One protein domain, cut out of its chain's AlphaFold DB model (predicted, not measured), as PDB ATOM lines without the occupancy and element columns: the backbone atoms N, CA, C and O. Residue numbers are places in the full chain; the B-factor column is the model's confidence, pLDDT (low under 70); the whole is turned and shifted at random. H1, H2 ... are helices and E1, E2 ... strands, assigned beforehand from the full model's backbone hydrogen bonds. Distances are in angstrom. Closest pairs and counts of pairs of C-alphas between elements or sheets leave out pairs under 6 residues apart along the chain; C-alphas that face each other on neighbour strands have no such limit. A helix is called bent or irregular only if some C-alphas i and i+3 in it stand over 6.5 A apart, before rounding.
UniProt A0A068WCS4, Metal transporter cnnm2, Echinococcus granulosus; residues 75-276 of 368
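This is residues 75 to 276 of the 368 residues of the protein "Metal transporter cnnm2" of Echinococcus granulosus (UniProt A0A068WCS4). An elongated domain with a small twisted four-strand sheet towards one end, a three-strand sheet next to it near the middle, and a group of crossed helices, H2, H4, H5, H6 and H7, filling the other half. H1 packs on H2, and a hairpin, E8 and E9, is beside H7 at the helical end. The 202 printed residues hold seven named helices and nine named strands, in the order H1 H2 E1 H3 E2 E3 E4 E5 H4 H5 E6 E7 H6 H7 E8 E9. The sheets, E2 E6 E4 E5, E1 E7 E3 and E8 E9, are antiparallel; the class is mixed, helices and strands. The whole is compact, with a radius of gyration of the C-alphas of 17.9 A and spans of 57 by 36 by 33 A.

Find C-alpha 80 at (245.767, 227.151, 154.987); from there H1 runs 19.7 A to residue 93. Next come H2, 104 to 112, E1, 116 to 119, H3, 126 to 129, and E2, 130 to 132. E3, 140 to 146, is 17.6 A long; E4, 149 to 153, E5, 159 to 162, H4, 171 to 179, and H5, 189 to 200, follow. H5 is irregular: C-alphas 195 and 198 are 8.8 A apart. After E6, 206 to 210, come E7, 214 to 220, 18.0 A, H6, 221 to 236, 23.0 A, and H7, 241 to 258, 26.4 A. E8, 264 to 268, and E9, 271 to 275, follow; E9 ends at C-alpha 275, (263.520, 234.174, 180.904).

Begin at the hub, H2 and H6, touching three helices each. They touch at Val 106 and Thr 231, the closest C-alphas, 6.4 A, at a steep tilt of 42 degrees, opposite ways. H4 touches H6 at Leu 172 and Ala 221, closest C-alphas 5.8 A apart. H2 and H7 only just touch, with 3 pairs of C-alphas within 8 A, the closest Gly 109 and Val 248, 6.6 A. In the strongly twisted sheet E1 E7 E3, look at N 143 and O 217, 2.9 A, and N 117 and O 216, 2.9 A. E5, H4 H5, E6 is a split strand-helix-strand unit, two strands running the same way with E4 between them, its crossover right-handed. Each O i to N i+4 pair of H1, H2, H4 and H6 is within hydrogen-bond range; H5 has 5 of 8, H7 13 of 14, and H3 is too short.

The C-alphas of Leu 124 and Asn 269, the two farthest apart, are 57.7 A apart. The printed part has no cut and no long link. The mean pLDDT of the printed part is 78.5, and 49 residues are under 70, among them residues 237 to 276.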
ATOM      1  N   ASP A  75     242.791 230.812 165.699       52.81
ATOM      2  CA  ASP A  75     241.504 231.348 165.179       52.81
ATOM      3  C   ASP A  75     241.603 232.328 163.974       52.81
ATOM      4  O   ASP A  75     240.883 233.320 163.844       52.81
ATOM      5  N   GLY A  76     242.549 232.097 163.075       55.03
ATOM      6  CA  GLY A  76     243.020 232.986 162.044       55.03
ATOM      7  C   GLY A  76     242.080 232.965 160.856       55.03
ATOM      8  O   GLY A  76     241.825 231.931 160.245       55.03
ATOM      9  N   LYS A  77     241.654 234.165 160.482       67.44
ATOM     10  CA  LYS A  77     240.770 234.524 159.367       67.44
ATOM     11  C   LYS A  77     241.339 234.203 157.963       67.44
ATOM     12  O   LYS A  77     240.921 234.815 156.981       67.44
ATOM     13  N   ILE A  78     242.315 233.295 157.847       76.25
ATOM     14  CA  ILE A  78     243.046 232.970 156.610       76.25
ATOM     15  C   ILE A  78     243.097 231.464 156.368       76.25
ATOM     16  O   ILE A  78     243.494 230.696 157.245       76.25
ATOM     17  N   SER A  79     242.805 231.065 155.126       83.50
ATOM     18  CA  SER A  79     242.857 229.671 154.697       83.50
ATOM     19  C   SER A  79     244.287 229.100 154.706       83.50
ATOM     20  O   SER A  79     245.243 229.793 154.341       83.50
ATOM     21  N   PRO A  80     244.465 227.814 155.059       82.31
ATOM     22  CA  PRO A  80     245.767 227.151 154.987       82.31
ATOM     23  C   PRO A  80     246.429 227.267 153.607       82.31
ATOM     24  O   PRO A  80     247.637 227.469 153.513       82.31
ATOM     25  N   GLN A  81     245.638 227.218 152.530       85.19
ATOM     26  CA  GLN A  81     246.129 227.357 151.159       85.19
ATOM     27  C   GLN A  81     246.739 228.740 150.911       85.19
ATOM     28  O   GLN A  81     247.798 228.832 150.293       85.19
ATOM     29  N   LEU A  82     246.117 229.808 151.428       88.06
ATOM     30  CA  LEU A  82     246.650 231.163 151.289       88.06
ATOM     31  C   LEU A  82     247.949 231.334 152.085       88.06
ATOM     32  O   LEU A  82     248.876 231.965 151.589       88.06
ATOM     33  N   LYS A  83     248.069 230.710 153.266       85.94
ATOM     34  CA  LYS A  83     249.333 230.690 154.028       85.94
ATOM     35  C   LYS A  83     250.453 229.985 153.259       85.94
ATOM     36  O   LYS A  83     251.562 230.502 153.203       85.94
ATOM     37  N   ILE A  84     250.169 228.837 152.636       86.19
ATOM     38  CA  ILE A  84     251.151 228.112 151.808       86.19
ATOM     39  C   ILE A  84     251.567 228.956 150.604       86.19
ATOM     40  O   ILE A  84     252.754 229.046 150.296       86.19
ATOM     41  N   ALA A  85     250.602 229.582 149.926       90.75
ATOM     42  CA  ALA A  85     250.881 230.454 148.795       90.75
ATOM     43  C   ALA A  85     251.749 231.650 149.213       90.75
ATOM     44  O   ALA A  85     252.751 231.925 148.556       90.75
ATOM     45  N   ALA A  86     251.418 232.307 150.332       91.81
ATOM     46  CA  ALA A  86     252.198 233.405 150.896       91.81
ATOM     47  C   ALA A  86     253.625 232.967 151.243       91.81
ATOM     48  O   ALA A  86     254.572 233.617 150.818       91.81
ATOM     49  N   LEU A  87     253.789 231.829 151.929       89.88
ATOM     50  CA  LEU A  87     255.102 231.269 152.255       89.88
ATOM     51  C   LEU A  87     255.950 231.064 150.998       89.88
ATOM     52  O   LEU A  87     257.072 231.554 150.918       89.88
ATOM     53  N   ARG A  88     255.404 230.350 150.005       90.44
ATOM     54  CA  ARG A  88     256.111 230.057 148.751       90.44
ATOM     55  C   ARG A  88     256.474 231.336 148.009       90.44
ATOM     56  O   ARG A  88     257.580 231.435 147.488       90.44
ATOM     57  N   TYR A  89     255.562 232.306 147.972       93.25
ATOM     58  CA  TYR A  89     255.816 233.582 147.322       93.25
ATOM     59  C   TYR A  89     256.932 234.360 148.017       93.25
ATOM     60  O   TYR A  89     257.862 234.781 147.333       93.25
ATOM     61  N   LEU A  90     256.868 234.510 149.346       91.81
ATOM     62  CA  LEU A  90     257.870 235.232 150.131       91.81
ATOM     63  C   LEU A  90     259.259 234.610 149.949       91.81
ATOM     64  O   LEU A  90     260.202 235.322 149.627       91.81
ATOM     65  N   VAL A  91     259.374 233.284 150.044       90.56
ATOM     66  CA  VAL A  91     260.659 232.586 149.875       90.56
ATOM     67  C   VAL A  91     261.211 232.713 148.450       90.56
ATOM     68  O   VAL A  91     262.419 232.849 148.274       90.56
ATOM     69  N   ALA A  92     260.357 232.654 147.424       89.69
ATOM     70  CA  ALA A  92     260.807 232.612 146.030       89.69
ATOM     71  C   ALA A  92     260.997 233.993 145.379       89.69
ATOM     72  O   ALA A  92     261.823 234.124 144.479       89.69
ATOM     73  N   ASN A  93     260.219 235.002 145.783       89.81
ATOM     74  CA  ASN A  93     260.148 236.299 145.094       89.81
ATOM     75  C   ASN A  93     260.657 237.471 145.934       89.81
ATOM     76  O   ASN A  93     260.777 238.572 145.404       89.81
ATOM     77  N   THR A  94     260.962 237.265 147.216       87.31
ATOM     78  CA  THR A  94     261.537 238.318 148.059       87.31
ATOM     79  C   THR A  94     262.937 237.925 148.497       87.31
ATOM     80  O   THR A  94     263.180 236.809 148.951       87.31
ATOM     81  N   THR A  95     263.881 238.850 148.363       89.94
ATOM     82  CA  THR A  95     265.273 238.636 148.779       89.94
ATOM     83  C   THR A  95     265.424 238.668 150.299       89.94
ATOM     84  O   THR A  95     266.331 238.042 150.835       89.94
ATOM     85  N   TYR A  96     264.518 239.347 151.006       91.12
ATOM     86  CA  TYR A  96     264.566 239.502 152.462       91.12
ATOM     87  C   TYR A  96     264.118 238.252 153.224       91.12
ATOM     88  O   TYR A  96     264.599 237.993 154.322       91.12
ATOM     89  N   PHE A  97     263.220 237.448 152.656       90.44
ATOM     90  CA  PHE A  97     262.793 236.174 153.247       90.44
ATOM     91  C   PHE A  97     263.440 234.969 152.563       90.44
ATOM     92  O   PHE A  97     262.953 233.845 152.686       90.44
ATOM     93  N   ALA A  98     264.531 235.198 151.833       86.56
ATOM     94  CA  ALA A  98     265.292 234.120 151.239       86.56
ATOM     95  C   ALA A  98     265.834 233.175 152.339       86.56
ATOM     96  O   ALA A  98     266.070 233.618 153.471       86.56
ATOM     97  N   PRO A  99     266.049 231.879 152.034       81.62
ATOM     98  CA  PRO A  99     266.398 230.868 153.038       81.62
ATOM     99  C   PRO A  99     267.666 231.164 153.849       81.62
ATOM    100  O   PRO A  99     267.816 230.640 154.943       81.62
ATOM    101  N   ASN A 100     268.562 232.003 153.321       85.44
ATOM    102  CA  ASN A 100     269.774 232.475 153.993       85.44
ATOM    103  C   ASN A 100     269.510 233.524 155.090       85.44
ATOM    104  O   ASN A 100     270.394 233.783 155.899       85.44
ATOM    105  N   TYR A 101     268.339 234.164 155.095       88.38
ATOM    106  CA  TYR A 101     267.939 235.121 156.128       88.38
ATOM    107  C   TYR A 101     266.889 234.535 157.065       88.38
ATOM    108  O   TYR A 101     267.009 234.685 158.281       88.38
ATOM    109  N   VAL A 102     265.858 233.889 156.510       88.50
ATOM    110  CA  VAL A 102     264.761 233.306 157.288       88.50
ATOM    111  C   VAL A 102     264.485 231.885 156.809       88.50
ATOM    112  O   VAL A 102     264.094 231.664 155.665       88.50
ATOM    113  N   HIS A 103     264.631 230.912 157.706       86.06
ATOM    114  CA  HIS A 103     264.355 229.516 157.389       86.06
ATOM    115  C   HIS A 103     262.852 229.298 157.161       86.06
ATOM    116  O   HIS A 103     262.013 229.784 157.928       86.06
ATOM    117  N   SER A 104     262.496 228.498 156.149       83.56
ATOM    118  CA  SER A 104     261.103 228.256 155.734       83.56
ATOM    119  C   SER A 104     260.194 227.805 156.881       83.56
ATOM    120  O   SER A 104     259.041 228.218 156.954       83.56
ATOM    121  N   THR A 105     260.710 226.998 157.812       78.06
ATOM    122  CA  THR A 105     259.962 226.539 158.997       78.06
ATOM    123  C   THR A 105     259.626 227.679 159.960       78.06
ATOM    124  O   THR A 105     258.518 227.731 160.492       78.06
ATOM    125  N   VAL A 106     260.557 228.613 160.172       79.94
ATOM    126  CA  VAL A 106     260.349 229.768 161.060       79.94
ATOM    127  C   VAL A 106     259.348 230.728 160.425       79.94
ATOM    128  O   VAL A 106     258.396 231.155 161.079       79.94
ATOM    129  N   LEU A 107     259.500 230.992 159.123       85.88
ATOM    130  CA  LEU A 107     258.559 231.813 158.368       85.88
ATOM    131  C   LEU A 107     257.155 231.193 158.331       85.88
ATOM    132  O   LEU A 107     256.155 231.897 158.451       85.88
ATOM    133  N   GLN A 108     257.051 229.869 158.231       80.88
ATOM    134  CA  GLN A 108     255.762 229.195 158.328       80.88
ATOM    135  C   GLN A 108     255.137 229.356 159.725       80.88
ATOM    136  O   GLN A 108     253.942 229.636 159.833       80.88
ATOM    137  N   GLY A 109     255.930 229.215 160.794       76.25
ATOM    138  CA  GLY A 109     255.486 229.488 162.165       76.25
ATOM    139  C   GLY A 109     254.926 230.905 162.314       76.25
ATOM    140  O   GLY A 109     253.845 231.099 162.878       76.25
ATOM    141  N   PHE A 110     255.597 231.884 161.705       79.50
ATOM    142  CA  PHE A 110     255.120 233.264 161.624       79.50
ATOM    143  C   PHE A 110     253.772 233.376 160.908       79.50
ATOM    144  O   PHE A 110     252.813 233.889 161.472       79.50
ATOM    145  N   LEU A 111     253.613 232.789 159.726       81.31
ATOM    146  CA  LEU A 111     252.329 232.818 159.010       81.31
ATOM    147  C   LEU A 111     251.188 232.116 159.767       81.31
ATOM    148  O   LEU A 111     250.007 232.417 159.560       81.31
ATOM    149  N   ASN A 112     251.519 231.185 160.660       76.25
ATOM    150  CA  ASN A 112     250.539 230.452 161.450       76.25
ATOM    151  C   ASN A 112     250.057 231.183 162.703       76.25
ATOM    152  O   ASN A 112     248.973 230.862 163.170       76.25
ATOM    153  N   THR A 113     250.776 232.186 163.205       68.94
ATOM    154  CA  THR A 113     250.494 232.856 164.496       68.94
ATOM    155  C   THR A 113     249.513 234.031 164.417       68.94
ATOM    156  O   THR A 113     249.396 234.811 165.356       68.94
ATOM    157  N   SER A 114     248.723 234.115 163.342       61.53
ATOM    158  CA  SER A 114     247.658 235.115 163.168       61.53
ATOM    159  C   SER A 114     248.137 236.579 163.091       61.53
ATOM    160  O   SER A 114     247.446 237.477 163.563       61.53
ATOM    161  N   PHE A 115     249.259 236.846 162.413       66.50
ATOM    162  CA  PHE A 115     249.720 238.211 162.063       66.50
ATOM    163  C   PHE A 115     248.909 238.913 160.976       66.50
ATOM    164  O   PHE A 115     249.222 240.026 160.559       66.50
ATOM    165  N   ALA A 116     247.887 238.242 160.466       76.31
ATOM    166  CA  ALA A 116     247.053 238.830 159.455       76.31
ATOM    167  C   ALA A 116     246.062 239.802 160.059       76.31
ATOM    168  O   ALA A 116     245.169 239.417 160.819       76.31
ATOM    169  N   VAL A 117     246.203 241.047 159.642       83.50
ATOM    170  CA  VAL A 117     245.291 242.120 159.981       83.50
ATOM    171  C   VAL A 117     244.268 242.240 158.859       83.50
ATOM    172  O   VAL A 117     244.573 242.064 157.674       83.50
ATOM    173  N   GLN A 118     243.017 242.461 159.252       87.25
ATOM    174  CA  GLN A 118     241.945 242.815 158.336       87.25
ATOM    175  C   GLN A 118     241.604 244.280 158.580       87.25
ATOM    176  O   GLN A 118     241.246 244.639 159.700       87.25
ATOM    177  N   HIS A 119     241.712 245.079 157.527       87.56
ATOM    178  CA  HIS A 119     241.291 246.470 157.497       87.56
ATOM    179  C   HIS A 119     240.039 246.563 156.632       87.56
ATOM    180  O   HIS A 119     240.066 246.203 155.451       87.56
ATOM    181  N   ASP A 120     238.944 247.019 157.229       90.06
ATOM    182  CA  ASP A 120     237.672 247.187 156.531       90.06
ATOM    183  C   ASP A 120     237.643 248.565 155.860       90.06
ATOM    184  O   ASP A 120     237.979 249.584 156.470       90.06
ATOM    185  N   TYR A 121     237.261 248.602 154.586       90.94
ATOM    186  CA  TYR A 121     237.265 249.833 153.811       90.94
ATOM    187  C   TYR A 121     236.132 250.764 154.248       90.94
ATOM    188  O   TYR A 121     234.949 250.416 154.209       90.94
ATOM    189  N   ASN A 122     236.479 251.997 154.623       90.56
ATOM    190  CA  ASN A 122     235.497 252.983 155.048       90.56
ATOM    191  C   ASN A 122     235.069 253.883 153.883       90.56
ATOM    192  O   ASN A 122     235.792 254.790 153.473       90.56
ATOM    193  N   HIS A 123     233.848 253.694 153.384       86.62
ATOM    194  CA  HIS A 123     233.295 254.529 152.311       86.62
ATOM    195  C   HIS A 123     233.025 255.989 152.722       86.62
ATOM    196  O   HIS A 123     232.865 256.838 151.848       86.62
ATOM    197  N   LEU A 124     232.945 256.290 154.024       84.81
ATOM    198  CA  LEU A 124     232.561 257.611 154.534       84.81
ATOM    199  C   LEU A 124     233.762 258.519 154.814       84.81
ATOM    200  O   LEU A 124     233.643 259.737 154.712       84.81
ATOM    201  N   VAL A 125     234.912 257.941 155.172       86.56
ATOM    202  CA  VAL A 125     236.111 258.689 155.575       86.56
ATOM    203  C   VAL A 125     237.301 258.209 154.752       86.56
ATOM    204  O   VAL A 125     237.982 257.255 155.104       86.56
ATOM    205  N   ALA A 126     237.584 258.894 153.644       78.62
ATOM    206  CA  ALA A 126     238.683 258.513 152.752       78.62
ATOM    207  C   ALA A 126     240.062 258.561 153.440       78.62
ATOM    208  O   ALA A 126     240.966 257.806 153.086       78.62
ATOM    209  N   GLU A 127     240.236 259.432 154.438       82.69
ATOM    210  CA  GLU A 127     241.498 259.547 155.172       82.69
ATOM    211  C   GLU A 127     241.799 258.326 156.042       82.69
ATOM    212  O   GLU A 127     242.970 257.967 156.162       82.69
ATOM    213  N   SER A 128     240.777 257.645 156.583       84.88
ATOM    214  CA  SER A 128     240.980 256.436 157.395       84.88
ATOM    215  C   SER A 128     241.448 255.240 156.570       84.88
ATOM    216  O   SER A 128     241.960 254.282 157.129       84.88
ATOM    217  N   ASN A 129     241.308 255.307 155.244       90.75
ATOM    218  CA  ASN A 129     241.751 254.265 154.319       90.75
ATOM    219  C   ASN A 129     243.213 254.454 153.883       90.75
ATOM    220  O   ASN A 129     243.685 253.752 152.993       90.75
ATOM    221  N   THR A 130     243.925 255.440 154.437       92.19
ATOM    222  CA  THR A 130     245.332 255.690 154.101       92.19
ATOM    223  C   THR A 130     246.230 254.838 154.988       92.19
ATOM    224  O   THR A 130     246.235 255.019 156.200       92.19
ATOM    225  N   ILE A 131     247.008 253.944 154.378       92.06
ATOM    226  CA  ILE A 131     247.949 253.065 155.086       92.06
ATOM    227  C   ILE A 131     249.292 253.769 155.255       92.06
ATOM    228  O   ILE A 131     249.834 253.839 156.353       92.06
ATOM    229  N   TYR A 132     249.804 254.332 154.159       94.25
ATOM    230  CA  TYR A 132     251.051 255.085 154.147       94.25
ATOM    231  C   TYR A 132     250.825 256.460 153.550       94.25
ATOM    232  O   TYR A 132     250.072 256.613 152.583       94.25
ATOM    233  N   ARG A 133     251.515 257.449 154.109       92.19
ATOM    234  CA  ARG A 133     251.608 258.798 153.561       92.19
ATOM    235  C   ARG A 133     253.046 259.031 153.133       92.19
ATOM    236  O   ARG A 133     253.958 258.713 153.887       92.19
ATOM    237  N   SER A 134     253.207 259.600 151.946       92.88
ATOM    238  CA  SER A 134     254.514 260.017 151.444       92.88
ATOM    239  C   SER A 134     255.183 260.966 152.446       92.88
ATOM    240  O   SER A 134     254.509 261.825 153.025       92.88
ATOM    241  N   HIS A 135     256.480 260.766 152.676       91.62
ATOM    242  CA  HIS A 135     257.318 261.502 153.624       91.62
ATOM    243  C   HIS A 135     256.900 261.405 155.098       91.62
ATOM    244  O   HIS A 135     257.266 262.244 155.923       91.62
ATOM    245  N   VAL A 136     256.111 260.388 155.456       91.12
ATOM    246  CA  VAL A 136     255.748 260.113 156.850       91.12
ATOM    247  C   VAL A 136     256.370 258.787 157.276       91.12
ATOM    248  O   VAL A 136     256.014 257.754 156.706       91.12
ATOM    249  N   PRO A 137     257.254 258.778 158.290       89.50
ATOM    250  CA  PRO A 137     257.920 257.558 158.719       89.50
ATOM    251  C   PRO A 137     256.915 256.525 159.241       89.50
ATOM    252  O   PRO A 137     255.995 256.851 159.997       89.50
ATOM    253  N   SER A 138     257.118 255.264 158.865       87.88
ATOM    254  CA  SER A 138     256.323 254.122 159.313       87.88
ATOM    255  C   SER A 138     257.212 252.996 159.838       87.88
ATOM    256  O   SER A 138     258.307 252.766 159.335       87.88
ATOM    257  N   ALA A 139     256.742 252.291 160.867       86.69
ATOM    258  CA  ALA A 139     257.464 251.192 161.526       86.69
ATOM    259  C   ALA A 139     257.006 249.794 161.072       86.69
ATOM    260  O   ALA A 139     257.473 248.777 161.592       86.69
ATOM    261  N   VAL A 140     256.028 249.734 160.166       89.38
ATOM    262  CA  VAL A 140     255.338 248.498 159.791       89.38
ATOM    263  C   VAL A 140     255.433 248.313 158.288       89.38
ATOM    264  O   VAL A 140     254.948 249.155 157.535       89.38
ATOM    265  N   ALA A 141     256.006 247.193 157.860       92.12
ATOM    266  CA  ALA A 141     255.916 246.706 156.492       92.12
ATOM    267  C   ALA A 141     254.630 245.893 156.318       92.12
ATOM    268  O   ALA A 141     254.232 245.153 157.228       92.12
ATOM    269  N   ILE A 142     254.009 245.987 155.142       92.75
ATOM    270  CA  ILE A 142     252.834 245.180 154.805       92.75
ATOM    271  C   ILE A 142     253.105 244.244 153.638       92.75
ATOM    272  O   ILE A 142     253.763 244.595 152.660       92.75
ATOM    273  N   PHE A 143     252.513 243.059 153.716       94.44
ATOM    274  CA  PHE A 143     252.413 242.126 152.604       94.44
ATOM    275  C   PHE A 143     250.943 241.824 152.322       94.44
ATOM    276  O   PHE A 143     250.234 241.271 153.168       94.44
ATOM    277  N   VAL A 144     250.464 242.210 151.143       95.06
ATOM    278  CA  VAL A 144     249.047 242.117 150.780       95.06
ATOM    279  C   VAL A 144     248.679 240.670 150.482       95.06
ATOM    280  O   VAL A 144     249.259 240.038 149.606       95.06
ATOM    281  N   LEU A 145     247.669 240.138 151.166       92.75
ATOM    282  CA  LEU A 145     247.153 238.788 150.919       92.75
ATOM    283  C   LEU A 145     245.860 238.807 150.106       92.75
ATOM    284  O   LEU A 145     245.637 237.937 149.268       92.75
ATOM    285  N   GLN A 146     245.000 239.788 150.361       92.88
ATOM    286  CA  GLN A 146     243.736 239.984 149.664       92.88
ATOM    287  C   GLN A 146     243.367 241.468 149.699       92.88
ATOM    288  O   GLN A 146     243.603 242.131 150.704       92.88
ATOM    289  N   GLY A 147     242.750 241.963 148.630       93.75
ATOM    290  CA  GLY A 147     242.329 243.357 148.507       93.75
ATOM    291  C   GLY A 147     243.122 244.114 147.450       93.75
ATOM    292  O   GLY A 147     244.022 243.565 146.810       93.75
ATOM    293  N   THR A 148     242.740 245.371 147.264       95.81
ATOM    294  CA  THR A 148     243.329 246.296 146.300       95.81
ATOM    295  C   THR A 148     243.662 247.610 146.990       95.81
ATOM    296  O   THR A 148     242.949 248.087 147.881       95.81
ATOM    297  N   LEU A 149     244.785 248.174 146.584       96.06
ATOM    298  CA  LEU A 149     245.371 249.405 147.068       96.06
ATOM    299  C   LEU A 149     245.592 250.322 145.869       96.06
ATOM    300  O   LEU A 149     245.919 249.872 144.776       96.06
ATOM    301  N   GLN A 150     245.458 251.615 146.086       95.12
ATOM    302  CA  GLN A 150     245.855 252.650 145.153       95.12
ATOM    303  C   GLN A 150     247.138 253.286 145.675       95.12
ATOM    304  O   GLN A 150     247.169 253.841 146.778       95.12
ATOM    305  N   VAL A 151     248.196 253.195 144.880       95.56
ATOM    306  CA  VAL A 151     249.498 253.776 145.192       95.56
ATOM    307  C   VAL A 151     249.687 255.011 144.331       95.56
ATOM    308  O   VAL A 151     249.419 254.995 143.130       95.56
ATOM    309  N   SER A 152     250.127 256.094 144.958       93.12
ATOM    310  CA  SER A 152     250.436 257.358 144.293       93.12
ATOM    311  C   SER A 152     251.849 257.787 144.657       93.12
ATOM    312  O   SER A 152     252.150 257.954 145.840       93.12
ATOM    313  N   VAL A 153     252.707 257.931 143.650       92.19
ATOM    314  CA  VAL A 153     254.091 258.401 143.816       92.19
ATOM    315  C   VAL A 153     254.083 259.926 143.810       92.19
ATOM    316  O   VAL A 153     253.403 260.529 142.973       92.19
ATOM    317  N   HIS A 154     254.783 260.547 144.763       79.06
ATOM    318  CA  HIS A 154     254.732 261.996 144.967       79.06
ATOM    319  C   HIS A 154     255.272 262.781 143.764       79.06
ATOM    320  O   HIS A 154     254.587 263.678 143.268       79.06
ATOM    321  N   ASP A 155     256.443 262.391 143.259       75.75
ATOM    322  CA  ASP A 155     257.209 263.191 142.297       75.75
ATOM    323  C   ASP A 155     256.647 263.164 140.863       75.75
ATOM    324  O   ASP A 155     256.737 264.159 140.147       75.75
ATOM    325  N   ASP A 156     255.997 262.067 140.458       77.25
ATOM    326  CA  ASP A 156     255.602 261.840 139.057       77.25
ATOM    327  C   ASP A 156     254.089 261.955 138.795       77.25
ATOM    328  O   ASP A 156     253.623 261.709 137.679       77.25
ATOM    329  N   HIS A 157     253.284 262.268 139.821       75.38
ATOM    330  CA  HIS A 157     251.811 262.176 139.782       75.38
ATOM    331  C   HIS A 157     251.281 260.829 139.240       75.38
ATOM    332  O   HIS A 157     250.130 260.723 138.804       75.38
ATOM    333  N   LEU A 158     252.112 259.785 139.274       87.94
ATOM    334  CA  LEU A 158     251.775 258.464 138.777       87.94
ATOM    335  C   LEU A 158     250.918 257.743 139.814       87.94
ATOM    336  O   LEU A 158     251.275 257.663 140.991       87.94
ATOM    337  N   GLN A 159     249.791 257.201 139.361       91.62
ATOM    338  CA  GLN A 159     248.911 256.377 140.176       91.62
ATOM    339  C   GLN A 159     248.785 254.996 139.558       91.62
ATOM    340  O   GLN A 159     248.528 254.865 138.360       91.62
ATOM    341  N   PHE A 160     248.941 253.968 140.381       93.81
ATOM    342  CA  PHE A 160     248.752 252.587 139.969       93.81
ATOM    343  C   PHE A 160     247.974 251.812 141.024       93.81
ATOM    344  O   PHE A 160     247.921 252.173 142.201       93.81
ATOM    345  N   GLU A 161     247.339 250.741 140.572       95.31
ATOM    346  CA  GLU A 161     246.625 249.813 141.432       95.31
ATOM    347  C   GLU A 161     247.574 248.689 141.855       95.31
ATOM    348  O   GLU A 161     248.238 248.072 141.019       95.31
ATOM    349  N   ALA A 162     247.629 248.421 143.156       95.12
ATOM    350  CA  ALA A 162     248.361 247.314 143.738       95.12
ATOM    351  C   ALA A 162     247.392 246.303 144.372       95.12
ATOM    352  O   ALA A 162     246.591 246.648 145.231       95.12
ATOM    353  N   GLY A 163     247.453 245.042 143.953       94.75
ATOM    354  CA  GLY A 163     246.692 243.927 144.518       94.75
ATOM    355  C   GLY A 163     247.503 242.961 145.393       94.75
ATOM    356  O   GLY A 163     248.515 243.304 146.001       94.75
ATOM    357  N   ALA A 164     247.025 241.718 145.447       94.94
ATOM    358  CA  ALA A 164     247.593 240.649 146.262       94.94
ATOM    359  C   ALA A 164     249.055 240.313 145.914       94.94
ATOM    360  O   ALA A 164     249.486 240.439 144.770       94.94
ATOM    361  N   PHE A 165     249.779 239.815 146.916       94.31
ATOM    362  CA  PHE A 165     251.189 239.421 146.889       94.31
ATOM    363  C   PHE A 165     252.191 240.562 146.650       94.31
ATOM    364  O   PHE A 165     253.377 240.298 146.492       94.31
ATOM    365  N   MET A 166     251.757 241.824 146.687       95.31
ATOM    366  CA  MET A 166     252.679 242.960 146.752       95.31
ATOM    367  C   MET A 166     253.099 243.272 148.188       95.31
ATOM    368  O   MET A 166     252.325 243.112 149.135       95.31
ATOM    369  N   MET A 167     254.346 243.715 148.328       94.25
ATOM    370  CA  MET A 167     254.976 244.091 149.588       94.25
ATOM    371  C   MET A 167     255.322 245.578 149.561       94.25
ATOM    372  O   MET A 167     255.707 246.093 148.515       94.25
ATOM    373  N   PHE A 168     255.191 246.238 150.707       94.88
ATOM    374  CA  PHE A 168     255.539 247.644 150.897       94.88
ATOM    375  C   PHE A 168     256.323 247.811 152.200       94.88
ATOM    376  O   PHE A 168     256.011 247.140 153.188       94.88
ATOM    377  N   GLY A 169     257.287 248.734 152.218       91.50
ATOM    378  CA  GLY A 169     258.124 249.000 153.395       91.50
ATOM    379  C   GLY A 169     259.206 247.953 153.639       91.50
ATOM    380  O   GLY A 169     259.622 247.729 154.774       91.50
ATOM    381  N   ASP A 170     259.649 247.281 152.581       92.81
ATOM    382  CA  ASP A 170     260.686 246.256 152.621       92.81
ATOM    383  C   ASP A 170     262.083 246.800 152.960       92.81
ATOM    384  O   ASP A 170     262.940 246.036 153.415       92.81
ATOM    385  N   ASP A 171     262.265 248.121 152.887       91.94
ATOM    386  CA  ASP A 171     263.424 248.850 153.420       91.94
ATOM    387  C   ASP A 171     263.721 248.497 154.885       91.94
ATOM    388  O   ASP A 171     264.882 248.396 155.283       91.94
ATOM    389  N   LEU A 172     262.685 248.233 155.696       89.75
ATOM    390  CA  LEU A 172     262.856 247.780 157.081       89.75
ATOM    391  C   LEU A 172     263.661 246.480 157.152       89.75
ATOM    392  O   LEU A 172     264.543 246.327 157.997       89.75
ATOM    393  N   PHE A 173     263.371 245.536 156.258       92.56
ATOM    394  CA  PHE A 173     264.056 244.251 156.225       92.56
ATOM    395  C   PHE A 173     265.453 244.382 155.621       92.56
ATOM    396  O   PHE A 173     266.391 243.758 156.122       92.56
ATOM    397  N   ALA A 174     265.607 245.225 154.594       92.25
ATOM    398  CA  ALA A 174     266.904 245.568 154.017       92.25
ATOM    399  C   ALA A 174     267.855 246.109 155.096       92.25
ATOM    400  O   ALA A 174     268.936 245.561 155.305       92.25
ATOM    401  N   ASN A 175     267.393 247.098 155.867       90.19
ATOM    402  CA  ASN A 175     268.148 247.723 156.949       90.19
ATOM    403  C   ASN A 175     268.611 246.715 158.008       90.19
ATOM    404  O   ASN A 175     269.761 246.765 158.454       90.19
ATOM    405  N   VAL A 176     267.740 245.782 158.404       89.62
ATOM    406  CA  VAL A 176     268.087 244.722 159.364       89.62
ATOM    407  C   VAL A 176     269.123 243.760 158.775       89.62
ATOM    408  O   VAL A 176     270.056 243.360 159.474       89.62
ATOM    409  N   ASN A 177     268.985 243.385 157.503       91.69
ATOM    410  CA  ASN A 177     269.897 242.452 156.838       91.69
ATOM    411  C   ASN A 177     271.288 243.038 156.621       91.69
ATOM    412  O   ASN A 177     272.279 242.352 156.870       91.69
ATOM    413  N   GLU A 178     271.364 244.303 156.221       89.88
ATOM    414  CA  GLU A 178     272.628 245.017 156.057       89.88
ATOM    415  C   GLU A 178     273.336 245.233 157.393       89.88
ATOM    416  O   GLU A 178     274.552 245.064 157.490       89.88
ATOM    417  N   ARG A 179     272.585 245.611 158.438       87.50
ATOM    418  CA  ARG A 179     273.170 245.923 159.745       87.50
ATOM    419  C   ARG A 179     273.618 244.674 160.497       87.50
ATOM    420  O   ARG A 179     274.663 244.708 161.143       87.50
ATOM    421  N   PHE A 180     272.862 243.584 160.391       86.69
ATOM    422  CA  PHE A 180     273.126 242.343 161.116       86.69
ATOM    423  C   PHE A 180     273.218 241.146 160.168       86.69
ATOM    424  O   PHE A 180     272.308 240.323 160.159       86.69
ATOM    425  N   PRO A 181     274.297 240.964 159.389       84.06
ATOM    426  CA  PRO A 181     274.453 239.764 158.563       84.06
ATOM    427  C   PRO A 181     274.371 238.467 159.386       84.06
ATOM    428  O   PRO A 181     273.761 237.494 158.955       84.06
ATOM    429  N   GLN A 182     274.890 238.496 160.616       81.38
ATOM    430  CA  GLN A 182     274.781 237.430 161.608       81.38
ATOM    431  C   GLN A 182     274.574 238.053 162.995       81.38
ATOM    432  O   GLN A 182     275.164 239.094 163.292       81.38
ATOM    433  N   PHE A 183     273.745 237.444 163.846       81.06
ATOM    434  CA  PHE A 183     273.591 237.902 165.227       81.06
ATOM    435  C   PHE A 183     274.694 237.348 166.126       81.06
ATOM    436  O   PHE A 183     275.179 236.231 165.934       81.06
ATOM    437  N   SER A 184     275.067 238.142 167.132       77.06
ATOM    438  CA  SER A 184     275.957 237.707 168.211       77.06
ATOM    439  C   SER A 184     275.322 236.578 169.033       77.06
ATOM    440  O   SER A 184     274.098 236.461 169.097       77.06
ATOM    441  N   GLU A 185     276.155 235.771 169.694       67.38
ATOM    442  CA  GLU A 185     275.707 234.731 170.633       67.38
ATOM    443  C   GLU A 185     275.008 235.325 171.866       67.38
ATOM    444  O   GLU A 185     274.078 234.728 172.405       67.38
ATOM    445  N   GLU A 186     275.394 236.536 172.274       69.44
ATOM    446  CA  GLU A 186     274.713 237.278 173.333       69.44
ATOM    447  C   GLU A 186     273.468 237.983 172.781       69.44
ATOM    448  O   GLU A 186     273.496 239.157 172.394       69.44
ATOM    449  N   TRP A 187     272.350 237.264 172.743       68.06
ATOM    450  CA  TRP A 187     271.087 237.825 172.281       68.06
ATOM    451  C   TRP A 187     270.499 238.846 173.261       68.06
ATOM    452  O   TRP A 187     270.192 238.544 174.419       68.06
ATOM    453  N   ASN A 188     270.239 240.054 172.766       74.06
ATOM    454  CA  ASN A 188     269.467 241.059 173.484       74.06
ATOM    455  C   ASN A 188     268.688 241.933 172.499       74.06
ATOM    456  O   ASN A 188     269.259 242.817 171.862       74.06
ATOM    457  N   LEU A 189     267.377 241.694 172.413       71.25
ATOM    458  CA  LEU A 189     266.493 242.418 171.502       71.25
ATOM    459  C   LEU A 189     266.556 243.936 171.726       71.25
ATOM    460  O   LEU A 189     266.698 244.668 170.761       71.25
ATOM    461  N   GLU A 190     266.534 244.404 172.976       71.62
ATOM    462  CA  GLU A 190     266.557 245.840 173.294       71.62
ATOM    463  C   GLU A 190     267.828 246.518 172.768       71.62
ATOM    464  O   GLU A 190     267.763 247.570 172.142       71.62
ATOM    465  N   LYS A 191     268.992 245.880 172.951       75.75
ATOM    466  CA  LYS A 191     270.265 246.400 172.427       75.75
ATOM    467  C   LYS A 191     270.296 246.406 170.899       75.75
ATOM    468  O   LYS A 191     270.820 247.344 170.312       75.75
ATOM    469  N   ILE A 192     269.755 245.366 170.264       79.25
ATOM    470  CA  ILE A 192     269.697 245.261 168.799       79.25
ATOM    471  C   ILE A 192     268.772 246.339 168.228       79.25
ATOM    472  O   ILE A 192     269.123 246.989 167.248       79.25
ATOM    473  N   LEU A 193     267.621 246.573 168.861       78.00
ATOM    474  CA  LEU A 193     266.697 247.636 168.471       78.00
ATOM    475  C   LEU A 193     267.292 249.025 168.712       78.00
ATOM    476  O   LEU A 193     267.141 249.898 167.863       78.00
ATOM    477  N   GLN A 194     268.034 249.215 169.805       79.50
ATOM    478  CA  GLN A 194     268.754 250.458 170.073       79.50
ATOM    479  C   GLN A 194     269.865 250.725 169.044       79.50
ATOM    480  O   GLN A 194     270.062 251.875 168.662       79.50
ATOM    481  N   ASP A 195     270.566 249.688 168.572       80.38
ATOM    482  CA  ASP A 195     271.578 249.814 167.511       80.38
ATOM    483  C   ASP A 195     270.960 250.031 166.118       80.38
ATOM    484  O   ASP A 195     271.554 250.699 165.273       80.38
ATOM    485  N   LEU A 196     269.751 249.509 165.877       81.19
ATOM    486  CA  LEU A 196     268.956 249.861 164.697       81.19
ATOM    487  C   LEU A 196     268.496 251.326 164.746       81.19
ATOM    488  O   LEU A 196     268.531 252.001 163.717       81.19
ATOM    489  N   GLY A 197     268.076 251.813 165.919       81.06
ATOM    490  CA  GLY A 197     267.663 253.198 166.144       81.06
ATOM    491  C   GLY A 197     266.641 253.675 165.110       81.06
ATOM    492  O   GLY A 197     265.584 253.069 164.936       81.06
ATOM    493  N   ASP A 198     266.993 254.724 164.367       77.75
ATOM    494  CA  ASP A 198     266.134 255.342 163.347       77.75
ATOM    495  C   ASP A 198     265.812 254.407 162.169       77.75
ATOM    496  O   ASP A 198     264.793 254.576 161.505       77.75
ATOM    497  N   LYS A 199     266.621 253.362 161.943       81.81
ATOM    498  CA  LYS A 199     266.377 252.360 160.891       81.81
ATOM    499  C   LYS A 199     265.247 251.378 161.221       81.81
ATOM    500  O   LYS A 199     264.937 250.509 160.408       81.81
ATOM    501  N   THR A 200     264.647 251.484 162.411       79.31
ATOM    502  CA  THR A 200     263.399 250.776 162.754       79.31
ATOM    503  C   THR A 200     262.171 251.360 162.052       79.31
ATOM    504  O   THR A 200     261.114 250.725 162.050       79.31
ATOM    505  N   TYR A 201     262.322 252.529 161.428       85.81
ATOM    506  CA  TYR A 201     261.326 253.183 160.595       85.81
ATOM    507  C   TYR A 201     261.829 253.271 159.151       85.81
ATOM    508  O   TYR A 201     263.032 253.265 158.889       85.81
ATOM    509  N   PHE A 202     260.898 253.383 158.213       89.88
ATOM    510  CA  PHE A 202     261.181 253.758 156.833       89.88
ATOM    511  C   PHE A 202     260.292 254.937 156.440       89.88
ATOM    512  O   PHE A 202     259.166 255.061 156.927       89.88
ATOM    513  N   GLU A 203     260.795 255.809 155.576       92.19
ATOM    514  CA  GLU A 203     260.055 256.953 155.053       92.19
ATOM    515  C   GLU A 203     259.697 256.676 153.584       92.19
ATOM    516  O   GLU A 203     260.587 256.707 152.735       92.19
ATOM    517  N   PRO A 204     258.429 256.365 153.259       92.62
ATOM    518  CA  PRO A 204     258.025 256.094 151.886       92.62
ATOM    519  C   PRO A 204     257.964 257.384 151.064       92.62
ATOM    520  O   PRO A 204     257.424 258.395 151.506       92.62
ATOM    521  N   ASP A 205     258.406 257.320 149.813       92.81
ATOM    522  CA  ASP A 205     258.198 258.354 148.787       92.81
ATOM    523  C   ASP A 205     256.806 258.254 148.118       92.81
ATOM    524  O   ASP A 205     256.383 259.123 147.349       92.81
ATOM    525  N   TYR A 206     256.033 257.226 148.469       93.69
ATOM    526  CA  TYR A 206     254.698 256.952 147.953       93.69
ATOM    527  C   TYR A 206     253.605 257.061 149.028       93.69
ATOM    528  O   TYR A 206     253.808 256.854 150.223       93.69
ATOM    529  N   THR A 207     252.381 257.354 148.589       94.25
ATOM    530  CA  THR A 207     251.168 257.292 149.416       94.25
ATOM    531  C   THR A 207     250.339 256.084 149.001       94.25
ATOM    532  O   THR A 207     250.029 255.934 147.819       94.25
ATOM    533  N   VAL A 208     249.941 255.257 149.971       95.06
ATOM    534  CA  VAL A 208     249.127 254.054 149.751       95.06
ATOM    535  C   VAL A 208     247.774 254.223 150.418       95.06
ATOM    536  O   VAL A 208     247.686 254.434 151.631       95.06
ATOM    537  N   LYS A 209     246.712 254.090 149.628       94.25
ATOM    538  CA  LYS A 209     245.327 254.103 150.096       94.25
ATOM    539  C   LYS A 209     244.658 252.787 149.750       94.25
ATOM    540  O   LYS A 209     244.920 252.217 148.700       94.25
ATOM    541  N   MET A 210     243.783 252.302 150.609       95.19
ATOM    542  CA  MET A 210     242.935 251.162 150.287       95.19
ATOM    543  C   MET A 210     241.927 251.563 149.211       95.19
ATOM    544  O   MET A 210     241.452 252.696 149.211       95.19
ATOM    545  N   ALA A 211     241.609 250.641 148.306       93.50
ATOM    546  CA  ALA A 211     240.496 250.766 147.363       93.50
ATOM    547  C   ALA A 211     239.360 249.780 147.698       93.50
ATOM    548  O   ALA A 211     238.195 250.043 147.400       93.50
ATOM    549  N   THR A 212     239.688 248.668 148.360       94.69
ATOM    550  CA  THR A 212     238.744 247.674 148.892       94.69
ATOM    551  C   THR A 212     239.164 247.235 150.291       94.69
ATOM    552  O   THR A 212     240.238 247.611 150.763       94.69
ATOM    553  N   ASP A 213     238.361 246.373 150.922       93.75
ATOM    554  CA  ASP A 213     238.769 245.655 152.134       93.75
ATOM    555  C   ASP A 213     240.125 244.987 151.913       93.75
ATOM    556  O   ASP A 213     240.373 244.362 150.870       93.75
ATOM    557  N   LEU A 214     241.001 245.139 152.899       92.19
ATOM    558  CA  LEU A 214     242.372 244.678 152.836       92.19
ATOM    559  C   LEU A 214     242.597 243.608 153.890       92.19
ATOM    560  O   LEU A 214     242.259 243.759 155.062       92.19
ATOM    561  N   ARG A 215     243.246 242.532 153.467       91.31
ATOM    562  CA  ARG A 215     243.828 241.546 154.362       91.31
ATOM    563  C   ARG A 215     245.314 241.473 154.058       91.31
ATOM    564  O   ARG A 215     245.701 241.140 152.937       91.31
ATOM    565  N   CYS A 216     246.145 241.793 155.038       91.56
ATOM    566  CA  CYS A 216     247.592 241.855 154.873       91.56
ATOM    567  C   CYS A 216     248.312 241.286 156.094       91.56
ATOM    568  O   CYS A 216     247.749 241.205 157.186       91.56
ATOM    569  N   LEU A 217     249.557 240.863 155.895       89.75
ATOM    570  CA  LEU A 217     250.479 240.606 156.993       89.75
ATOM    571  C   LEU A 217     251.156 241.916 157.351       89.75
ATOM    572  O   LEU A 217     251.689 242.580 156.465       89.75
ATOM    573  N   GLU A 218     251.161 242.244 158.633       88.31
ATOM    574  CA  GLU A 218     251.933 243.356 159.172       88.31
ATOM    575  C   GLU A 218     253.180 242.806 159.858       88.31
ATOM    576  O   GLU A 218     253.108 241.871 160.662       88.31
ATOM    577  N   CYS A 219     254.338 243.365 159.526       88.56
ATOM    578  CA  CYS A 219     255.607 242.946 160.097       88.56
ATOM    579  C   CYS A 219     256.436 244.174 160.467       88.56
ATOM    580  O   CYS A 219     256.681 245.050 159.641       88.56
ATOM    581  N   THR A 220     256.861 244.241 161.725       88.25
ATOM    582  CA  THR A 220     257.767 245.282 162.218       88.25
ATOM    583  C   THR A 220     259.219 244.833 162.093       88.25
ATOM    584  O   THR A 220     259.505 243.631 162.041       88.25
ATOM    585  N   ALA A 221     260.155 245.784 162.141       85.81
ATOM    586  CA  ALA A 221     261.584 245.473 162.228       85.81
ATOM    587  C   ALA A 221     261.894 244.526 163.404       85.81
ATOM    588  O   ALA A 221     262.668 243.584 163.262       85.81
ATOM    589  N   GLU A 222     261.223 244.711 164.545       83.56
ATOM    590  CA  GLU A 222     261.388 243.842 165.713       83.56
ATOM    591  C   GLU A 222     260.957 242.398 165.440       83.56
ATOM    592  O   GLU A 222     261.668 241.457 165.791       83.56
ATOM    593  N   ALA A 223     259.796 242.218 164.802       83.94
ATOM    594  CA  ALA A 223     259.301 240.896 164.441       83.94
ATOM    595  C   ALA A 223     260.282 240.203 163.490       83.94
ATOM    596  O   ALA A 223     260.607 239.032 163.676       83.94
ATOM    597  N   TYR A 224     260.807 240.943 162.516       90.31
ATOM    598  CA  TYR A 224     261.763 240.424 161.550       90.31
ATOM    599  C   TYR A 224     263.108 240.027 162.185       90.31
ATOM    600  O   TYR A 224     263.624 238.943 161.915       90.31
ATOM    601  N   VAL A 225     263.633 240.842 163.105       87.31
ATOM    602  CA  VAL A 225     264.837 240.530 163.896       87.31
ATOM    603  C   VAL A 225     264.673 239.213 164.665       87.31
ATOM    604  O   VAL A 225     265.569 238.369 164.654       87.31
ATOM    605  N   VAL A 226     263.499 238.979 165.260       83.00
ATOM    606  CA  VAL A 226     263.185 237.713 165.942       83.00
ATOM    607  C   VAL A 226     263.162 236.535 164.967       83.00
ATOM    608  O   VAL A 226     263.722 235.484 165.277       83.00
ATOM    609  N   LEU A 227     262.549 236.684 163.786       86.69
ATOM    610  CA  LEU A 227     262.515 235.616 162.775       86.69
ATOM    611  C   LEU A 227     263.918 235.180 162.362       86.69
ATOM    612  O   LEU A 227     264.199 233.984 162.241       86.69
ATOM    613  N   ARG A 228     264.809 236.150 162.175       88.25
ATOM    614  CA  ARG A 228     266.189 235.876 161.799       88.25
ATOM    615  C   ARG A 228     266.999 235.257 162.938       88.25
ATOM    616  O   ARG A 228     267.749 234.316 162.703       88.25
ATOM    617  N   TYR A 229     266.805 235.707 164.174       83.25
ATOM    618  CA  TYR A 229     267.443 235.078 165.332       83.25
ATOM    619  C   TYR A 229     267.036 233.615 165.499       83.25
ATOM    620  O   TYR A 229     267.885 232.740 165.636       83.25
ATOM    621  N   LEU A 230     265.735 233.331 165.418       78.38
ATOM    622  CA  LEU A 230     265.236 231.959 165.507       78.38
ATOM    623  C   LEU A 230     265.746 231.085 164.360       78.38
ATOM    624  O   LEU A 230     265.967 229.897 164.560       78.38
ATOM    625  N   THR A 231     265.958 231.670 163.182       83.81
ATOM    626  CA  THR A 231     266.600 230.987 162.054       83.81
ATOM    627  C   THR A 231     268.038 230.597 162.392       83.81
ATOM    628  O   THR A 231     268.399 229.436 162.234       83.81
ATOM    629  N   GLN A 232     268.829 231.518 162.943       81.69
ATOM    630  CA  GLN A 232     270.208 231.239 163.341       81.69
ATOM    631  C   GLN A 232     270.301 230.180 164.455       81.69
ATOM    632  O   GLN A 232     271.163 229.306 164.416       81.69
ATOM    633  N   GLU A 233     269.403 230.218 165.440       74.19
ATOM    634  CA  GLU A 233     269.346 229.195 166.493       74.19
ATOM    635  C   GLU A 233     268.923 227.822 165.951       74.19
ATOM    636  O   GLU A 233     269.437 226.786 166.380       74.19
ATOM    637  N   LEU A 234     268.024 227.807 164.967       73.25
ATOM    638  CA  LEU A 234     267.611 226.593 164.271       73.25
ATOM    639  C   LEU A 234     268.765 225.972 163.477       73.25
ATOM    640  O   LEU A 234     268.899 224.754 163.486       73.25
ATOM    641  N   GLU A 235     269.625 226.775 162.851       72.69
ATOM    642  CA  GLU A 235     270.819 226.284 162.149       72.69
ATOM    643  C   GLU A 235     271.865 225.679 163.097       72.69
ATOM    644  O   GLU A 235     272.509 224.689 162.751       72.69
ATOM    645  N   LYS A 236     272.012 226.221 164.315       70.56
ATOM    646  CA  LYS A 236     272.890 225.646 165.353       70.56
ATOM    647  C   LYS A 236     272.379 224.293 165.856       70.56
ATOM    648  O   LYS A 236     273.164 223.407 166.201       70.56
ATOM    649  N   CYS A 237     271.060 224.127 165.922       60.59
ATOM    650  CA  CYS A 237     270.427 222.901 166.383       60.59
ATOM    651  C   CYS A 237     270.286 221.910 165.219       60.59
ATOM    652  O   CYS A 237     269.296 221.958 164.498       60.59
ATOM    653  N   ASN A 238     271.224 220.965 165.059       55.22
ATOM    654  CA  ASN A 238     271.108 219.879 164.070       55.22
ATOM    655  C   ASN A 238     269.693 219.263 164.097       55.22
ATOM    656  O   ASN A 238     269.288 218.650 165.088       55.22
ATOM    657  N   LEU A 239     268.921 219.489 163.030       54.16
ATOM    658  CA  LEU A 239     267.479 219.240 162.974       54.16
ATOM    659  C   LEU A 239     267.152 217.748 163.156       54.16
ATOM    660  O   LEU A 239     267.321 216.938 162.247       54.16
ATOM    661  N   SER A 240     266.633 217.394 164.332       53.41
ATOM    662  CA  SER A 240     265.854 216.173 164.565       53.41
ATOM    663  C   SER A 240     264.361 216.525 164.604       53.41
ATOM    664  O   SER A 240     264.011 217.635 165.006       53.41
ATOM    665  N   ASP A 241     263.460 215.602 164.253       50.94
ATOM    666  CA  ASP A 241     261.996 215.815 164.286       50.94
ATOM    667  C   ASP A 241     261.479 216.277 165.668       50.94
ATOM    668  O   ASP A 241     260.453 216.950 165.773       50.94
ATOM    669  N   GLN A 242     262.202 215.963 166.753       52.53
ATOM    670  CA  GLN A 242     261.904 216.478 168.096       52.53
ATOM    671  C   GLN A 242     262.184 217.987 168.239       52.53
ATOM    672  O   GLN A 242     261.431 218.682 168.924       52.53
ATOM    673  N   ASN A 243     263.197 218.511 167.545       54.41
ATOM    674  CA  ASN A 243     263.591 219.921 167.603       54.41
ATOM    675  C   ASN A 243     262.555 220.814 166.907       54.41
ATOM    676  O   ASN A 243     262.313 221.935 167.343       54.41
ATOM    677  N   GLN A 244     261.869 220.305 165.876       52.94
ATOM    678  CA  GLN A 244     260.830 221.054 165.162       52.94
ATOM    679  C   GLN A 244     259.662 221.450 166.076       52.94
ATOM    680  O   GLN A 244     259.201 222.589 166.028       52.94
ATOM    681  N   LYS A 245     259.210 220.543 166.952       56.56
ATOM    682  CA  LYS A 245     258.156 220.846 167.936       56.56
ATOM    683  C   LYS A 245     258.620 221.875 168.965       56.56
ATOM    684  O   LYS A 245     257.861 222.784 169.282       56.56
ATOM    685  N   GLN A 246     259.865 221.770 169.426       57.12
ATOM    686  CA  GLN A 246     260.453 222.728 170.367       57.12
ATOM    687  C   GLN A 246     260.580 224.126 169.754       57.12
ATOM    688  O   GLN A 246     260.303 225.109 170.427       57.12
ATOM    689  N   ILE A 247     260.924 224.232 168.467       56.12
ATOM    690  CA  ILE A 247     260.972 225.514 167.748       56.12
ATOM    691  C   ILE A 247     259.580 226.151 167.672       56.12
ATOM    692  O   ILE A 247     259.442 227.345 167.922       56.12
ATOM    693  N   VAL A 248     258.538 225.368 167.371       54.84
ATOM    694  CA  VAL A 248     257.147 225.859 167.375       54.84
ATOM    695  C   VAL A 248     256.725 226.314 168.761       54.84
ATOM    696  O   VAL A 248     256.106 227.365 168.895       54.84
ATOM    697  N   GLU A 249     257.059 225.540 169.788       58.19
ATOM    698  CA  GLU A 249     256.737 225.865 171.172       58.19
ATOM    699  C   GLU A 249     257.475 227.127 171.635       58.19
ATOM    700  O   GLU A 249     256.858 228.007 172.231       58.19
ATOM    701  N   LEU A 250     258.756 227.279 171.286       58.16
ATOM    702  CA  LEU A 250     259.534 228.493 171.532       58.16
ATOM    703  C   LEU A 250     258.943 229.693 170.808       58.16
ATOM    704  O   LEU A 250     258.795 230.753 171.412       58.16
ATOM    705  N   PHE A 251     258.550 229.521 169.547       60.62
ATOM    706  CA  PHE A 251     257.881 230.552 168.769       60.62
ATOM    707  C   PHE A 251     256.575 230.977 169.452       60.62
ATOM    708  O   PHE A 251     256.366 232.149 169.754       60.62
ATOM    709  N   GLN A 252     255.710 230.019 169.783       57.38
ATOM    710  CA  GLN A 252     254.437 230.279 170.452       57.38
ATOM    711  C   GLN A 252     254.620 230.902 171.836       57.38
ATOM    712  O   GLN A 252     253.875 231.814 172.186       57.38
ATOM    713  N   ARG A 253     255.600 230.447 172.624       57.00
ATOM    714  CA  ARG A 253     255.885 230.988 173.955       57.00
ATOM    715  C   ARG A 253     256.452 232.403 173.860       57.00
ATOM    716  O   ARG A 253     255.980 233.273 174.583       57.00
ATOM    717  N   PHE A 254     257.365 232.666 172.927       56.06
ATOM    718  CA  PHE A 254     257.889 234.009 172.665       56.06
ATOM    719  C   PHE A 254     256.757 234.993 172.347       56.06
ATOM    720  O   PHE A 254     256.650 236.052 172.966       56.06
ATOM    721  N   TRP A 255     255.853 234.613 171.443       55.97
ATOM    722  CA  TRP A 255     254.741 235.474 171.041       55.97
ATOM    723  C   TRP A 255     253.640 235.594 172.098       55.97
ATOM    724  O   TRP A 255     253.089 236.682 172.272       55.97
ATOM    725  N   LYS A 256     253.357 234.527 172.861       54.31
ATOM    726  CA  LYS A 256     252.445 234.586 174.016       54.31
ATOM    727  C   LYS A 256     252.951 235.559 175.072       54.31
ATOM    728  O   LYS A 256     252.178 236.391 175.531       54.31
ATOM    729  N   VAL A 257     254.233 235.500 175.424       47.03
ATOM    730  CA  VAL A 257     254.801 236.375 176.457       47.03
ATOM    731  C   VAL A 257     254.952 237.819 175.961       47.03
ATOM    732  O   VAL A 257     254.755 238.756 176.728       47.03
ATOM    733  N   ARG A 258     255.192 238.050 174.662       46.91
ATOM    734  CA  ARG A 258     255.220 239.415 174.107       46.91
ATOM    735  C   ARG A 258     253.872 240.137 174.211       46.91
ATOM    736  O   ARG A 258     253.865 241.358 174.358       46.91
ATOM    737  N   LYS A 259     252.747 239.411 174.240       47.19
ATOM    738  CA  LYS A 259     251.431 239.994 174.557       47.19
ATOM    739  C   LYS A 259     251.403 240.668 175.947       47.19
ATOM    740  O   LYS A 259     250.583 241.555 176.152       47.19
ATOM    741  N   TYR A 260     252.325 240.307 176.849       40.62
ATOM    742  CA  TYR A 260     252.377 240.740 178.253       40.62
ATOM    743  C   TYR A 260     253.602 241.611 178.640       40.62
ATOM    744  O   TYR A 260     253.702 242.016 179.789       40.62
ATOM    745  N   ARG A 261     254.455 242.009 177.677       37.91
ATOM    746  CA  ARG A 261     255.703 242.816 177.816       37.91
ATOM    747  C   ARG A 261     256.889 242.152 178.554       37.91
ATOM    748  O   ARG A 261     256.771 241.660 179.664       37.91
ATOM    749  N   GLY A 262     258.076 242.304 177.941       46.22
ATOM    750  CA  GLY A 262     259.410 242.159 178.549       46.22
ATOM    751  C   GLY A 262     259.982 240.738 178.565       46.22
ATOM    752  O   GLY A 262     259.572 239.924 179.378       46.22
ATOM    753  N   LEU A 263     260.977 240.440 177.716       48.38
ATOM    754  CA  LEU A 263     261.679 239.151 177.750       48.38
ATOM    755  C   LEU A 263     263.174 239.241 177.460       48.38
ATOM    756  O   LEU A 263     263.603 239.932 176.536       48.38
ATOM    757  N   LYS A 264     263.940 238.437 178.204       44.06
ATOM    758  CA  LYS A 264     265.320 238.050 177.885       44.06
ATOM    759  C   LYS A 264     265.319 236.585 177.433       44.06
ATOM    760  O   LYS A 264     264.620 235.763 178.016       44.06
ATOM    761  N   LEU A 265     266.075 236.252 176.390       41.16
ATOM    762  CA  LEU A 265     266.316 234.861 175.983       41.16
ATOM    763  C   LEU A 265     267.674 234.436 176.554       41.16
ATOM    764  O   LEU A 265     268.618 235.220 176.510       41.16
ATOM    765  N   ALA A 266     267.758 233.226 177.101       36.12
ATOM    766  CA  ALA A 266     269.011 232.603 177.520       36.12
ATOM    767  C   ALA A 266     269.221 231.298 176.748       36.12
ATOM    768  O   ALA A 266     268.261 230.579 176.467       36.12
ATOM    769  N   CYS A 267     270.467 231.003 176.391       33.69
ATOM    770  CA  CYS A 267     270.857 229.784 175.695       33.69
ATOM    771  C   CYS A 267     271.717 228.911 176.618       33.69
ATOM    772  O   CYS A 267     272.797 229.325 177.036       33.69
ATOM    773  N   ASP A 268     271.248 227.689 176.886       40.06
ATOM    774  CA  ASP A 268     272.003 226.671 177.620       40.06
ATOM    775  C   ASP A 268     272.232 225.454 176.706       40.06
ATOM    776  O   ASP A 268     271.572 225.297 175.677       40.06
ATOM    777  N   ASN A 269     273.071 224.505 177.132       33.16
ATOM    778  CA  ASN A 269     273.356 223.249 176.410       33.16
ATOM    779  C   ASN A 269     272.114 222.352 176.151       33.16
ATOM    780  O   ASN A 269     272.244 221.283 175.561       33.16
ATOM    781  N   MET A 270     270.927 222.758 176.616       35.47
ATOM    782  CA  MET A 270     269.633 222.080 176.464       35.47
ATOM    783  C   MET A 270     268.649 222.834 175.550       35.47
ATOM    784  O   MET A 270     267.494 222.423 175.451       35.47
ATOM    785  N   GLY A 271     269.082 223.920 174.902       37.56
ATOM    786  CA  GLY A 271     268.277 224.725 173.979       37.56
ATOM    787  C   GLY A 271     268.006 226.149 174.472       37.56
ATOM    788  O   GLY A 271     268.445 226.565 175.547       37.56
ATOM    789  N   VAL A 272     267.267 226.908 173.660       37.38
ATOM    790  CA  VAL A 272     266.877 228.295 173.947       37.38
ATOM    791  C   VAL A 272     265.776 228.305 175.010       37.38
ATOM    792  O   VAL A 272     264.775 227.607 174.880       37.38
ATOM    793  N   ARG A 273     265.935 229.102 176.068       40.16
ATOM    794  CA  ARG A 273     264.942 229.302 177.130       40.16
ATOM    795  C   ARG A 273     264.521 230.764 177.201       40.16
ATOM    796  O   ARG A 273     265.314 231.684 177.026       40.16
ATOM    797  N   ILE A 274     263.241 230.967 177.480       47.84
ATOM    798  CA  ILE A 274     262.634 232.281 177.671       47.84
ATOM    799  C   ILE A 274     262.715 232.617 179.165       47.84
ATOM    800  O   ILE A 274     262.131 231.899 179.974       47.84
ATOM    801  N   LEU A 275     263.453 233.670 179.532       47.97
ATOM    802  CA  LEU A 275     263.520 234.174 180.904       47.97
ATOM    803  C   LEU A 275     262.398 235.189 181.116       47.97
ATOM    804  O   LEU A 275     262.484 236.330 180.656       47.97
ATOM    805  N   GLU A 276     261.350 234.752 181.807       43.69
ATOM    806  CA  GLU A 276     260.289 235.623 182.312       43.69
ATOM    807  C   GLU A 276     260.878 236.614 183.340       43.69
ATOM    808  O   GLU A 276     261.734 236.226 184.145       43.69
TER     809      GLU A 276